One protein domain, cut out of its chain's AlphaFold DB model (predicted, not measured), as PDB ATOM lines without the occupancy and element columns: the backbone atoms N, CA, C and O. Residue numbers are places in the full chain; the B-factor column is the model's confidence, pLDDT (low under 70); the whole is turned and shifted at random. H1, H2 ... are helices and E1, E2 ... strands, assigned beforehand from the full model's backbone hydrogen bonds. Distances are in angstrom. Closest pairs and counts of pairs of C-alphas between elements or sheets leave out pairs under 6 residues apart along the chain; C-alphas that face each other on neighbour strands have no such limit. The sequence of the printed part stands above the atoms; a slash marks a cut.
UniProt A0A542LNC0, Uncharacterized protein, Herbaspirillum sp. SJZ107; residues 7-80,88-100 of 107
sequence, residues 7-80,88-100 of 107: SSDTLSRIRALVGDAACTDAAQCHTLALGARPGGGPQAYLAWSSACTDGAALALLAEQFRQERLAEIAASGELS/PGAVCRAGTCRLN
ATOM      1  N   SER A   7       5.634   2.974   2.755       57.66
ATOM      2  CA  SER A   7       5.703   2.737   1.316       57.66
ATOM      3  C   SER A   7       4.667   3.548   0.541       57.66
ATOM      4  O   SER A   7       4.902   3.961  -0.597       57.66
ATOM      5  N   SER A   8       3.525   3.845   1.163       63.97
ATOM      6  CA  SER A   8       2.491   4.674   0.540       63.97
ATOM      7  C   SER A   8       2.874   6.165   0.485       63.97
ATOM      8  O   SER A   8       2.438   6.874  -0.428       63.97
ATOM      9  N   ASP A   9       3.723   6.646   1.402       84.38
ATOM     10  CA  ASP A   9       4.174   8.046   1.442       84.38
ATOM     11  C   ASP A   9       5.220   8.322   0.354       84.38
ATOM     12  O   ASP A   9       5.066   9.251  -0.447       84.38
ATOM     13  N   THR A  10       6.227   7.449   0.234       88.44
ATOM     14  CA  THR A  10       7.283   7.579  -0.780       88.44
ATOM     15  C   THR A  10       6.702   7.560  -2.194       88.44
ATOM     16  O   THR A  10       7.018   8.428  -3.009       88.44
ATOM     17  N   LEU A  11       5.777   6.638  -2.488       88.12
ATOM     18  CA  LEU A  11       5.094   6.587  -3.784       88.12
ATOM     19  C   LEU A  11       4.291   7.864  -4.074       88.12
ATOM     20  O   LEU A  11       4.260   8.335  -5.215       88.12
ATOM     21  N   SER A  12       3.652   8.435  -3.056       89.00
ATOM     22  CA  SER A  12       2.900   9.684  -3.191       89.00
ATOM     23  C   SER A  12       3.822  10.863  -3.499       89.00
ATOM     24  O   SER A  12       3.522  11.647  -4.399       89.00
ATOM     25  N   ARG A  13       4.989  10.942  -2.848       90.31
ATOM     26  CA  ARG A  13       6.035  11.934  -3.158       90.31
ATOM     27  C   ARG A  13       6.582  11.792  -4.571       90.31
ATOM     28  O   ARG A  13       6.718  12.802  -5.250       90.31
ATOM     29  N   ILE A  14       6.837  10.569  -5.039       90.81
ATOM     30  CA  ILE A  14       7.264  10.315  -6.425       90.81
ATOM     31  C   ILE A  14       6.232  10.883  -7.406       90.81
ATOM     32  O   ILE A  14       6.585  11.633  -8.313       90.81
ATOM     33  N   ARG A  15       4.946  10.568  -7.205       89.12
ATOM     34  CA  ARG A  15       3.852  11.059  -8.061       89.12
ATOM     35  C   ARG A  15       3.730  12.580  -8.019       89.12
ATOM     36  O   ARG A  15       3.532  13.196  -9.059       89.12
ATOM     37  N   ALA A  16       3.885  13.179  -6.841       90.00
ATOM     38  CA  ALA A  16       3.863  14.627  -6.679       90.00
ATOM     39  C   ALA A  16       5.049  15.309  -7.386       90.00
ATOM     40  O   ALA A  16       4.861  16.360  -7.990       90.00
ATOM     41  N   LEU A  17       6.243  14.705  -7.349       89.94
ATOM     42  CA  LEU A  17       7.439  15.225  -8.017       89.94
ATOM     43  C   LEU A  17       7.321  15.156  -9.547       89.94
ATOM     44  O   LEU A  17       7.771  16.056 -10.253       89.94
ATOM     45  N   VAL A  18       6.714  14.084 -10.061       90.12
ATOM     46  CA  VAL A  18       6.425  13.929 -11.495       90.12
ATOM     47  C   VAL A  18       5.374  14.939 -11.952       90.12
ATOM     48  O   VAL A  18       5.498  15.519 -13.033       90.12
ATOM     49  N   GLY A  19       4.346  15.152 -11.129       87.62
ATOM     50  CA  GLY A  19       3.256  16.071 -11.427       87.62
ATOM     51  C   GLY A  19       2.579  15.728 -12.754       87.62
ATOM     52  O   GLY A  19       2.167  14.591 -12.976       87.62
ATOM     53  N   ASP A  20       2.486  16.719 -13.640       85.06
ATOM     54  CA  ASP A  20       1.831  16.582 -14.946       85.06
ATOM     55  C   ASP A  20       2.708  15.881 -15.999       85.06
ATOM     56  O   ASP A  20       2.229  15.563 -17.081       85.06
ATOM     57  N   ALA A  21       3.995  15.643 -15.710       88.38
ATOM     58  CA  ALA A  21       4.962  15.072 -16.650       88.38
ATOM     59  C   ALA A  21       4.948  15.758 -18.035       88.38
ATOM     60  O   ALA A  21       5.045  15.089 -19.068       88.38
ATOM     61  N   ALA A  22       4.801  17.085 -18.060       91.25
ATOM     62  CA  ALA A  22       4.704  17.853 -19.295       91.25
ATOM     63  C   ALA A  22       5.968  17.699 -20.159       91.25
ATOM     64  O   ALA A  22       7.090  17.697 -19.650       91.25
ATOM     65  N   CYS A  23       5.793  17.570 -21.469       90.94
ATOM     66  CA  CYS A  23       6.878  17.363 -22.424       90.94
ATOM     67  C   CYS A  23       6.658  18.156 -23.706       90.94
ATOM     68  O   CYS A  23       5.531  18.333 -24.170       90.94
ATOM     69  N   THR A  24       7.764  18.603 -24.296       89.62
ATOM     70  CA  THR A  24       7.786  19.198 -25.635       89.62
ATOM     71  C   THR A  24       8.431  18.270 -26.656       89.62
ATOM     72  O   THR A  24       8.090  18.347 -27.833       89.62
ATOM     73  N   ASP A  25       9.308  17.367 -26.210       88.50
ATOM     74  CA  ASP A  25       9.987  16.387 -27.051       88.50
ATOM     75  C   ASP A  25      10.002  14.994 -26.399       88.50
ATOM     76  O   ASP A  25      10.054  14.860 -25.174       88.50
ATOM     77  N   ALA A  26       9.965  13.938 -27.213       86.94
ATOM     78  CA  ALA A  26       9.987  12.564 -26.715       86.94
ATOM     79  C   ALA A  26      11.308  12.201 -26.015       86.94
ATOM     80  O   ALA A  26      11.287  11.367 -25.114       86.94
ATOM     81  N   ALA A  27      12.428  12.848 -26.356       89.50
ATOM     82  CA  ALA A  27      13.720  12.634 -25.700       89.50
ATOM     83  C   ALA A  27      13.737  13.079 -24.227       89.50
ATOM     84  O   ALA A  27      14.620  12.668 -23.476       89.50
ATOM     85  N   GLN A  28      12.771  13.904 -23.809       91.31
ATOM     86  CA  GLN A  28      12.601  14.330 -22.417       91.31
ATOM     87  C   GLN A  28      11.821  13.304 -21.589       91.31
ATOM     88  O   GLN A  28      11.816  13.379 -20.360       91.31
ATOM     89  N   CYS A  29      11.128  12.369 -22.242       93.00
ATOM     90  CA  CYS A  29      10.322  11.371 -21.564       93.00
ATOM     91  C   CYS A  29      11.163  10.161 -21.188       93.00
ATOM     92  O   CYS A  29      11.748   9.488 -22.033       93.00
ATOM     93  N   HIS A  30      11.149   9.845 -19.903       92.44
ATOM     94  CA  HIS A  30      11.873   8.719 -19.346       92.44
ATOM     95  C   HIS A  30      10.932   7.827 -18.547       92.44
ATOM     96  O   HIS A  30       9.886   8.248 -18.046       92.44
ATOM     97  N   THR A  31      11.320   6.568 -18.432       92.50
ATOM     98  CA  THR A  31      10.670   5.591 -17.570       92.50
ATOM     99  C   THR A  31      11.400   5.488 -16.246       92.50
ATOM    100  O   THR A  31      12.622   5.600 -16.155       92.50
ATOM    101  N   LEU A  32      10.626   5.287 -15.188       91.19
ATOM    102  CA  LEU A  32      11.122   5.035 -13.851       91.19
ATOM    103  C   LEU A  32      10.538   3.727 -13.345       91.19
ATOM    104  O   LEU A  32       9.320   3.563 -13.273       91.19
ATOM    105  N   ALA A  33      11.424   2.813 -12.974       90.88
ATOM    106  CA  ALA A  33      11.070   1.587 -12.287       90.88
ATOM    107  C   ALA A  33      10.640   1.910 -10.847       90.88
ATOM    108  O   ALA A  33      11.381   2.546 -10.100       90.88
ATOM    109  N   LEU A  34       9.446   1.471 -10.457       89.62
ATOM    110  CA  LEU A  34       8.894   1.686  -9.124       89.62
ATOM    111  C   LEU A  34       8.802   0.382  -8.349       89.62
ATOM    112  O   LEU A  34       8.261  -0.610  -8.844       89.62
ATOM    113  N   GLY A  35       9.250   0.429  -7.097       88.56
ATOM    114  CA  GLY A  35       9.046  -0.631  -6.122       88.56
ATOM    115  C   GLY A  35       9.759  -1.930  -6.480       88.56
ATOM    116  O   GLY A  35      10.659  -1.970  -7.318       88.56
ATOM    117  N   ALA A  36       9.328  -3.010  -5.843       87.31
ATOM    118  CA  ALA A  36       9.855  -4.349  -6.070       87.31
ATOM    119  C   ALA A  36       8.726  -5.379  -6.038       87.31
ATOM    120  O   ALA A  36       7.709  -5.168  -5.371       87.31
ATOM    121  N   ARG A  37       8.915  -6.494  -6.748       84.62
ATOM    122  CA  ARG A  37       8.035  -7.667  -6.664       84.62
ATOM    123  C   ARG A  37       8.749  -8.890  -6.101       84.62
ATOM    124  O   ARG A  37       9.951  -9.050  -6.342       84.62
ATOM    125  N   PRO A  38       7.999  -9.795  -5.449       71.06
ATOM    126  CA  PRO A  38       8.464 -11.157  -5.234       71.06
ATOM    127  C   PRO A  38       8.754 -11.800  -6.596       71.06
ATOM    128  O   PRO A  38       7.915 -11.744  -7.487       71.06
ATOM    129  N   GLY A  39       9.953 -12.351  -6.785       71.81
ATOM    130  CA  GLY A  39      10.405 -12.893  -8.078       71.81
ATOM    131  C   GLY A  39      11.345 -11.978  -8.876       71.81
ATOM    132  O   GLY A  39      11.999 -12.446  -9.803       71.81
ATOM    133  N   GLY A  40      11.504 -10.716  -8.465       73.81
ATOM    134  CA  GLY A  40      12.485  -9.792  -9.037       73.81
ATOM    135  C   GLY A  40      11.904  -8.805 -10.053       73.81
ATOM    136  O   GLY A  40      10.883  -9.041 -10.691       73.81
ATOM    137  N   GLY A  41      12.577  -7.660 -10.183       81.25
ATOM    138  CA  GLY A  41      12.128  -6.542 -11.013       81.25
ATOM    139  C   GLY A  41      11.139  -5.597 -10.310       81.25
ATOM    140  O   GLY A  41      10.764  -5.813  -9.151       81.25
ATOM    141  N   PRO A  42      10.751  -4.503 -10.987       87.38
ATOM    142  CA  PRO A  42       9.894  -3.482 -10.404       87.38
ATOM    143  C   PRO A  42       8.415  -3.868 -10.393       87.38
ATOM    144  O   PRO A  42       7.907  -4.604 -11.245       87.38
ATOM    145  N   GLN A  43       7.682  -3.304  -9.436       86.69
ATOM    146  CA  GLN A  43       6.234  -3.485  -9.302       86.69
ATOM    147  C   GLN A  43       5.426  -2.717 -10.352       86.69
ATOM    148  O   GLN A  43       4.281  -3.063 -10.627       86.69
ATOM    149  N   ALA A  44       5.995  -1.651 -10.900       87.75
ATOM    150  CA  ALA A  44       5.374  -0.819 -11.912       87.75
ATOM    151  C   ALA A  44       6.446   0.025 -12.602       87.75
ATOM    152  O   ALA A  44       7.547   0.192 -12.082       87.75
ATOM    153  N   TYR A  45       6.084   0.591 -13.742       90.19
ATOM    154  CA  TYR A  45       6.832   1.674 -14.362       90.19
ATOM    155  C   TYR A  45       6.006   2.950 -14.281       90.19
ATOM    156  O   TYR A  45       4.776   2.896 -14.210       90.19
ATOM    157  N   LEU A  46       6.677   4.093 -14.282       90.81
ATOM    158  CA  LEU A  46       6.051   5.406 -14.325       90.81
ATOM    159  C   LEU A  46       6.780   6.279 -15.343       90.81
ATOM    160  O   LEU A  46       8.007   6.282 -15.396       90.81
ATOM    161  N   ALA A  47       6.017   6.981 -16.180       92.62
ATOM    162  CA  ALA A  47       6.567   7.927 -17.140       92.62
ATOM    163  C   ALA A  47       6.757   9.283 -16.463       92.62
ATOM    164  O   ALA A  47       5.865   9.753 -15.757       92.62
ATOM    165  N   TRP A  48       7.903   9.905 -16.695       93.38
ATOM    166  CA  TRP A  48       8.236  11.222 -16.170       93.38
ATOM    167  C   TRP A  48       8.984  12.036 -17.221       93.38
ATOM    168  O   TRP A  48       9.491  11.485 -18.199       93.38
ATOM    169  N   SER A  49       9.019  13.352 -17.027       94.00
ATOM    170  CA  SER A  49       9.657  14.286 -17.951       94.00
ATOM    171  C   SER A  49      10.861  14.945 -17.297       94.00
ATOM    172  O   SER A  49      10.712  15.621 -16.279       94.00
ATOM    173  N   SER A  50      12.040  14.822 -17.901       91.69
ATOM    174  CA  SER A  50      13.240  15.544 -17.458       91.69
ATOM    175  C   SER A  50      13.161  17.054 -17.695       91.69
ATOM    176  O   SER A  50      13.981  17.797 -17.163       91.69
ATOM    177  N   ALA A  51      12.152  17.531 -18.435       89.62
ATOM    178  CA  ALA A  51      11.906  18.960 -18.616       89.62
ATOM    179  C   ALA A  51      11.302  19.636 -17.373       89.62
ATOM    180  O   ALA A  51      11.513  20.829 -17.167       89.62
ATOM    181  N   CYS A  52      10.538  18.898 -16.559       87.19
ATOM    182  CA  CYS A  52       9.807  19.457 -15.413       87.19
ATOM    183  C   CYS A  52      10.114  18.761 -14.083       87.19
ATOM    184  O   CYS A  52       9.737  19.273 -13.031       87.19
ATOM    185  N   THR A  53      10.789  17.614 -14.113       89.88
ATOM    186  CA  THR A  53      11.056  16.792 -12.934       89.88
ATOM    187  C   THR A  53      12.551  16.543 -12.789       89.88
ATOM    188  O   THR A  53      13.231  16.170 -13.744       89.88
ATOM    189  N   ASP A  54      13.059  16.703 -11.566       90.75
ATOM    190  CA  ASP A  54      14.448  16.392 -11.246       90.75
ATOM    191  C   ASP A  54      14.651  14.872 -11.180       90.75
ATOM    192  O   ASP A  54      14.210  14.198 -10.245       90.75
ATOM    193  N   GLY A  55      15.305  14.320 -12.204       89.00
ATOM    194  CA  GLY A  55      15.517  12.878 -12.327       89.00
ATOM    195  C   GLY A  55      16.367  12.278 -11.205       89.00
ATOM    196  O   GLY A  55      16.157  11.123 -10.840       89.00
ATOM    197  N   ALA A  56      17.291  13.047 -10.621       90.94
ATOM    198  CA  ALA A  56      18.144  12.566  -9.538       90.94
ATOM    199  C   ALA A  56      17.349  12.424  -8.233       90.94
ATOM    200  O   ALA A  56      17.396  11.372  -7.590       90.94
ATOM    201  N   ALA A  57      16.559  13.439  -7.874       90.75
ATOM    202  CA  ALA A  57      15.649  13.376  -6.733       90.75
ATOM    203  C   ALA A  57      14.606  12.261  -6.905       90.75
ATOM    204  O   ALA A  57      14.311  11.524  -5.961       90.75
ATOM    205  N   LEU A  58      14.086  12.096  -8.124       91.25
ATOM    206  CA  LEU A  58      13.119  11.053  -8.446       91.25
ATOM    207  C   LEU A  58      13.720   9.644  -8.309       91.25
ATOM    208  O   LEU A  58      13.088   8.762  -7.726       91.25
ATOM    209  N   ALA A  59      14.950   9.436  -8.790       91.00
ATOM    210  CA  ALA A  59      15.662   8.165  -8.668       91.00
ATOM    211  C   ALA A  59      15.949   7.795  -7.205       91.00
ATOM    212  O   ALA A  59      15.792   6.633  -6.827       91.00
ATOM    213  N   LEU A  60      16.302   8.774  -6.363       92.12
ATOM    214  CA  LEU A  60      16.495   8.557  -4.925       92.12
ATOM    215  C   LEU A  60      15.208   8.081  -4.241       92.12
ATOM    216  O   LEU A  60      15.235   7.118  -3.475       92.12
ATOM    217  N   LEU A  61      14.073   8.720  -4.543       92.25
ATOM    218  CA  LEU A  61      12.772   8.308  -4.010       92.25
ATOM    219  C   LEU A  61      12.355   6.923  -4.526       92.25
ATOM    220  O   LEU A  61      11.818   6.121  -3.766       92.25
ATOM    221  N   ALA A  62      12.616   6.619  -5.800       91.94
ATOM    222  CA  ALA A  62      12.302   5.318  -6.386       91.94
ATOM    223  C   ALA A  62      13.086   4.178  -5.730       91.94
ATOM    224  O   ALA A  62      12.508   3.133  -5.427       91.94
ATOM    225  N   GLU A  63      14.379   4.386  -5.475       91.75
ATOM    226  CA  GLU A  63      15.207   3.403  -4.780       91.75
ATOM    227  C   GLU A  63      14.756   3.231  -3.327       91.75
ATOM    228  O   GLU A  63      14.643   2.104  -2.852       91.75
ATOM    229  N   GLN A  64      14.403   4.321  -2.639       91.50
ATOM    230  CA  GLN A  64      13.831   4.239  -1.295       91.50
ATOM    231  C   GLN A  64      12.552   3.391  -1.291       91.50
ATOM    232  O   GLN A  64      12.476   2.406  -0.560       91.50
ATOM    233  N   PHE A  65      11.614   3.679  -2.196       91.94
ATOM    234  CA  PHE A  65      10.381   2.907  -2.330       91.94
ATOM    235  C   PHE A  65      10.651   1.432  -2.668       91.94
ATOM    236  O   PHE A  65       9.977   0.537  -2.163       91.94
ATOM    237  N   ARG A  66      11.664   1.144  -3.493       90.62
ATOM    238  CA  ARG A  66      12.090  -0.227  -3.799       90.62
ATOM    239  C   ARG A  66      12.550  -0.979  -2.553       90.62
ATOM    240  O   ARG A  66      12.125  -2.116  -2.361       90.62
ATOM    241  N   GLN A  67      13.395  -0.369  -1.725       90.19
ATOM    242  CA  GLN A  67      13.885  -0.991  -0.491       90.19
ATOM    243  C   GLN A  67      12.744  -1.273   0.489       90.19
ATOM    244  O   GLN A  67      12.675  -2.363   1.054       90.19
ATOM    245  N   GLU A  68      11.807  -0.337   0.630       89.38
ATOM    246  CA  GLU A  68      10.624  -0.538   1.467       89.38
ATOM    247  C   GLU A  68       9.788  -1.728   0.991       89.38
ATOM    248  O   GLU A  68       9.471  -2.621   1.773       89.38
ATOM    249  N   ARG A  69       9.527  -1.809  -0.317       89.44
ATOM    250  CA  ARG A  69       8.793  -2.923  -0.922       89.44
ATOM    251  C   ARG A  69       9.482  -4.265  -0.720       89.44
ATOM    252  O   ARG A  69       8.805  -5.255  -0.466       89.44
ATOM    253  N   LEU A  70      10.809  -4.317  -0.825       87.81
ATOM    254  CA  LEU A  70      11.576  -5.531  -0.539       87.81
ATOM    255  C   LEU A  70      11.439  -5.954   0.928       87.81
ATOM    256  O   LEU A  70      11.252  -7.141   1.194       87.81
ATOM    257  N   ALA A  71      11.490  -5.003   1.862       88.06
ATOM    258  CA  ALA A  71      11.286  -5.275   3.282       88.06
ATOM    259  C   ALA A  71       9.861  -5.776   3.565       88.06
ATOM    260  O   ALA A  71       9.696  -6.746   4.301       88.06
ATOM    261  N   GLU A  72       8.843  -5.180   2.937       86.12
ATOM    262  CA  GLU A  72       7.456  -5.639   3.043       86.12
ATOM    263  C   GLU A  72       7.277  -7.058   2.506       86.12
ATOM    264  O   GLU A  72       6.693  -7.896   3.188       86.12
ATOM    265  N   ILE A  73       7.812  -7.361   1.320       86.69
ATOM    266  CA  ILE A  73       7.758  -8.705   0.724       86.69
ATOM    267  C   ILE A  73       8.442  -9.721   1.643       86.69
ATOM    268  O   ILE A  73       7.894 -10.793   1.893       86.69
ATOM    269  N   ALA A  74       9.613  -9.374   2.186       85.88
ATOM    270  CA  ALA A  74      10.342 -10.233   3.115       85.88
ATOM    271  C   ALA A  74       9.581 -10.458   4.434       85.88
ATOM    272  O   ALA A  74       9.627 -11.558   4.977       85.88
ATOM    273  N   ALA A  75       8.877  -9.442   4.942       87.25
ATOM    274  CA  ALA A  75       8.119  -9.524   6.190       87.25
ATOM    275  C   ALA A  75       6.776 -10.255   6.039       87.25
ATOM    276  O   ALA A  75       6.362 -10.981   6.941       87.25
ATOM    277  N   SER A  76       6.087 -10.053   4.917       84.38
ATOM    278  CA  SER A  76       4.759 -10.620   4.644       84.38
ATOM    279  C   SER A  76       4.811 -12.009   4.007       84.38
ATOM    280  O   SER A  76       3.840 -12.756   4.101       84.38
ATOM    281  N   GLY A  77       5.930 -12.368   3.369       81.00
ATOM    282  CA  GLY A  77       6.035 -13.595   2.585       81.00
ATOM    283  C   GLY A  77       5.200 -13.556   1.301       81.00
ATOM    284  O   GLY A  77       4.799 -14.612   0.816       81.00
ATOM    285  N   GLU A  78       4.914 -12.359   0.770       80.00
ATOM    286  CA  GLU A  78       4.192 -12.178  -0.493       80.00
ATOM    287  C   GLU A  78       4.823 -13.021  -1.610       80.00
ATOM    288  O   GLU A  78       6.037 -13.009  -1.824       80.00
ATOM    289  N   LEU A  79       3.978 -13.725  -2.362       76.00
ATOM    290  CA  LEU A  79       4.370 -14.495  -3.538       76.00
ATOM    291  C   LEU A  79       3.774 -13.835  -4.782       76.00
ATOM    292  O   LEU A  79       2.620 -13.413  -4.786       76.00
ATOM    293  N   SER A  80       4.559 -13.750  -5.851       73.50
ATOM    294  CA  SER A  80       4.111 -13.260  -7.155       73.50
ATOM    295  C   SER A  80       4.449 -14.280  -8.229       73.50
ATOM    296  O   SER A  80       5.328 -15.122  -8.049       73.50
ATOM    297  N   PRO A  88       8.540  -0.472 -20.784       86.06
ATOM    298  CA  PRO A  88       7.731  -0.140 -21.952       86.06
ATOM    299  C   PRO A  88       8.316   1.031 -22.759       86.06
ATOM    300  O   PRO A  88       7.909   1.253 -23.898       86.06
ATOM    301  N   GLY A  89       9.248   1.799 -22.188       89.94
ATOM    302  CA  GLY A  89       9.621   3.122 -22.669       89.94
ATOM    303  C   GLY A  89       8.554   4.178 -22.357       89.94
ATOM    304  O   GLY A  89       7.412   3.879 -21.986       89.94
ATOM    305  N   ALA A  90       8.933   5.446 -22.494       91.75
ATOM    306  CA  ALA A  90       8.043   6.589 -22.333       91.75
ATOM    307  C   ALA A  90       8.041   7.414 -23.619       91.75
ATOM    308  O   ALA A  90       9.066   7.562 -24.277       91.75
ATOM    309  N   VAL A  91       6.878   7.948 -23.978       91.94
ATOM    310  CA  VAL A  91       6.701   8.789 -25.163       91.94
ATOM    311  C   VAL A  91       5.915  10.037 -24.809       91.94
ATOM    312  O   VAL A  91       4.994  10.000 -23.989       91.94
ATOM    313  N   CYS A  92       6.257  11.146 -25.458       91.56
ATOM    314  CA  CYS A  92       5.487  12.371 -25.333       91.56
ATOM    315  C   CYS A  92       4.187  12.235 -26.136       91.56
ATOM    316  O   CYS A  92       4.208  12.143 -27.364       91.56
ATOM    317  N   ARG A  93       3.042  12.195 -25.449       91.44
ATOM    318  CA  ARG A  93       1.714  12.115 -26.070       91.44
ATOM    319  C   ARG A  93       0.858  13.281 -25.608       91.44
ATOM    320  O   ARG A  93       0.542  13.389 -24.429       91.44
ATOM    321  N   ALA A  94       0.430  14.105 -26.565       88.38
ATOM    322  CA  ALA A  94      -0.408  15.277 -26.310       88.38
ATOM    323  C   ALA A  94       0.188  16.239 -25.259       88.38
ATOM    324  O   ALA A  94      -0.542  16.792 -24.448       88.38
ATOM    325  N   GLY A  95       1.515  16.416 -25.268       89.38
ATOM    326  CA  GLY A  95       2.216  17.305 -24.335       89.38
ATOM    327  C   GLY A  95       2.494  16.708 -22.953       89.38
ATOM    328  O   GLY A  95       3.005  17.417 -22.094       89.38
ATOM    329  N   THR A  96       2.208  15.419 -22.740       91.19
ATOM    330  CA  THR A  96       2.460  14.715 -21.475       91.19
ATOM    331  C   THR A  96       3.211  13.407 -21.719       91.19
ATOM    332  O   THR A  96       2.846  12.627 -22.606       91.19
ATOM    333  N   CYS A  97       4.243  13.125 -20.924       92.50
ATOM    334  CA  CYS A  97       4.949  11.850 -20.979       92.50
ATOM    335  C   CYS A  97       4.037  10.725 -20.498       92.50
ATOM    336  O   CYS A  97       3.502  10.751 -19.390       92.50
ATOM    337  N   ARG A  98       3.873   9.702 -21.337       91.31
ATOM    338  CA  ARG A  98       3.095   8.504 -21.020       91.31
ATOM    339  C   ARG A  98       3.916   7.261 -21.306       91.31
ATOM    340  O   ARG A  98       4.754   7.260 -22.203       91.31
ATOM    341  N   LEU A  99       3.658   6.199 -20.548       90.88
ATOM    342  CA  LEU A  99       4.260   4.899 -20.824       90.88
ATOM    343  C   LEU A  99       3.789   4.429 -22.193       90.88
ATOM    344  O   LEU A  99       2.598   4.498 -22.507       90.88
ATOM    345  N   ASN A 100       4.718   3.917 -22.982       83.12
ATOM    346  CA  ASN A 100       4.405   3.250 -24.228       83.12
ATOM    347  C   ASN A 100       3.938   1.828 -23.896       83.12
ATOM    348  O   ASN A 100       4.645   0.851 -24.110       83.12
TER     349      ASN A 100
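What this domain is: This is residues 7 to 80 and 88 to 100 of the 107 residues of an uncharacterized protein of Herbaspirillum sp. SJZ107 (UniProt A0A542LNC0). A two-stranded hairpin, E1 and E2, runs through the middle, with the helices H1 and H2 side by side over one face and a smaller hairpin, E3 and E4, over part of the opposite face, toward one end. H2 is the longest helix, and its last residues run on past the strands at the other end. The printed part has 87 residues, with two named helices and four named strands in the order H1 E1 E2 H2 E3 E4; both two-stranded sheets are antiparallel, and the class is mixed. The whole is compact, with a radius of gyration of the C-alphas of 13.6 A, and spans 43 by 22 by 16 A, only just a rod.

Where its parts are: Find C-alpha 29 at (10.322, 11.371, -21.564); from there E1, residues 29 to 34, runs 15.8 A. E2, residues 44 to 49, runs 16.8 A. H2, residues 55 to 76, runs 30.9 A to C-alpha 76 at (4.759, -10.620, 4.644). H1, residues 7 to 18, runs 17.0 A from (5.703, 2.737, 1.316). E3 is residues 90 to 93, E4 residues 96 to 99.

How they stand to each other: In the hairpin E1 and E2, look at N 32 and O 46, 2.8 A apart. The closest C-alphas of E1 and H2, Leu 34 and Ala 62, are 5.7 A apart; those of E2 and H1, Trp 48 and Val 18, also 5.7 A. H1 and H2 touch, closest at C-alphas 10 and 65, 5.8 A, at a shallow tilt of 20 degrees, opposite ways. In the hairpin E3 and E4, N 91 and O 98 are 2.9 A apart. The closest C-alphas of E2 and E4, Ala 47 and Arg 98, are 5.2 A apart. H1 is apart from E3 and E4. In H1 and H2 every O i to N i+4 pair is within hydrogen-bond range.

The domain as a whole: The two C-alphas farthest apart, Thr 24 and Gly 77, are 43.3 A apart. Residues 81 to 87 are not printed, and C-alphas 80 and 88 are 20.1 A apart across this cut. Of the links printed whole, none is long. Residues 7 to 8 have pLDDT under 70.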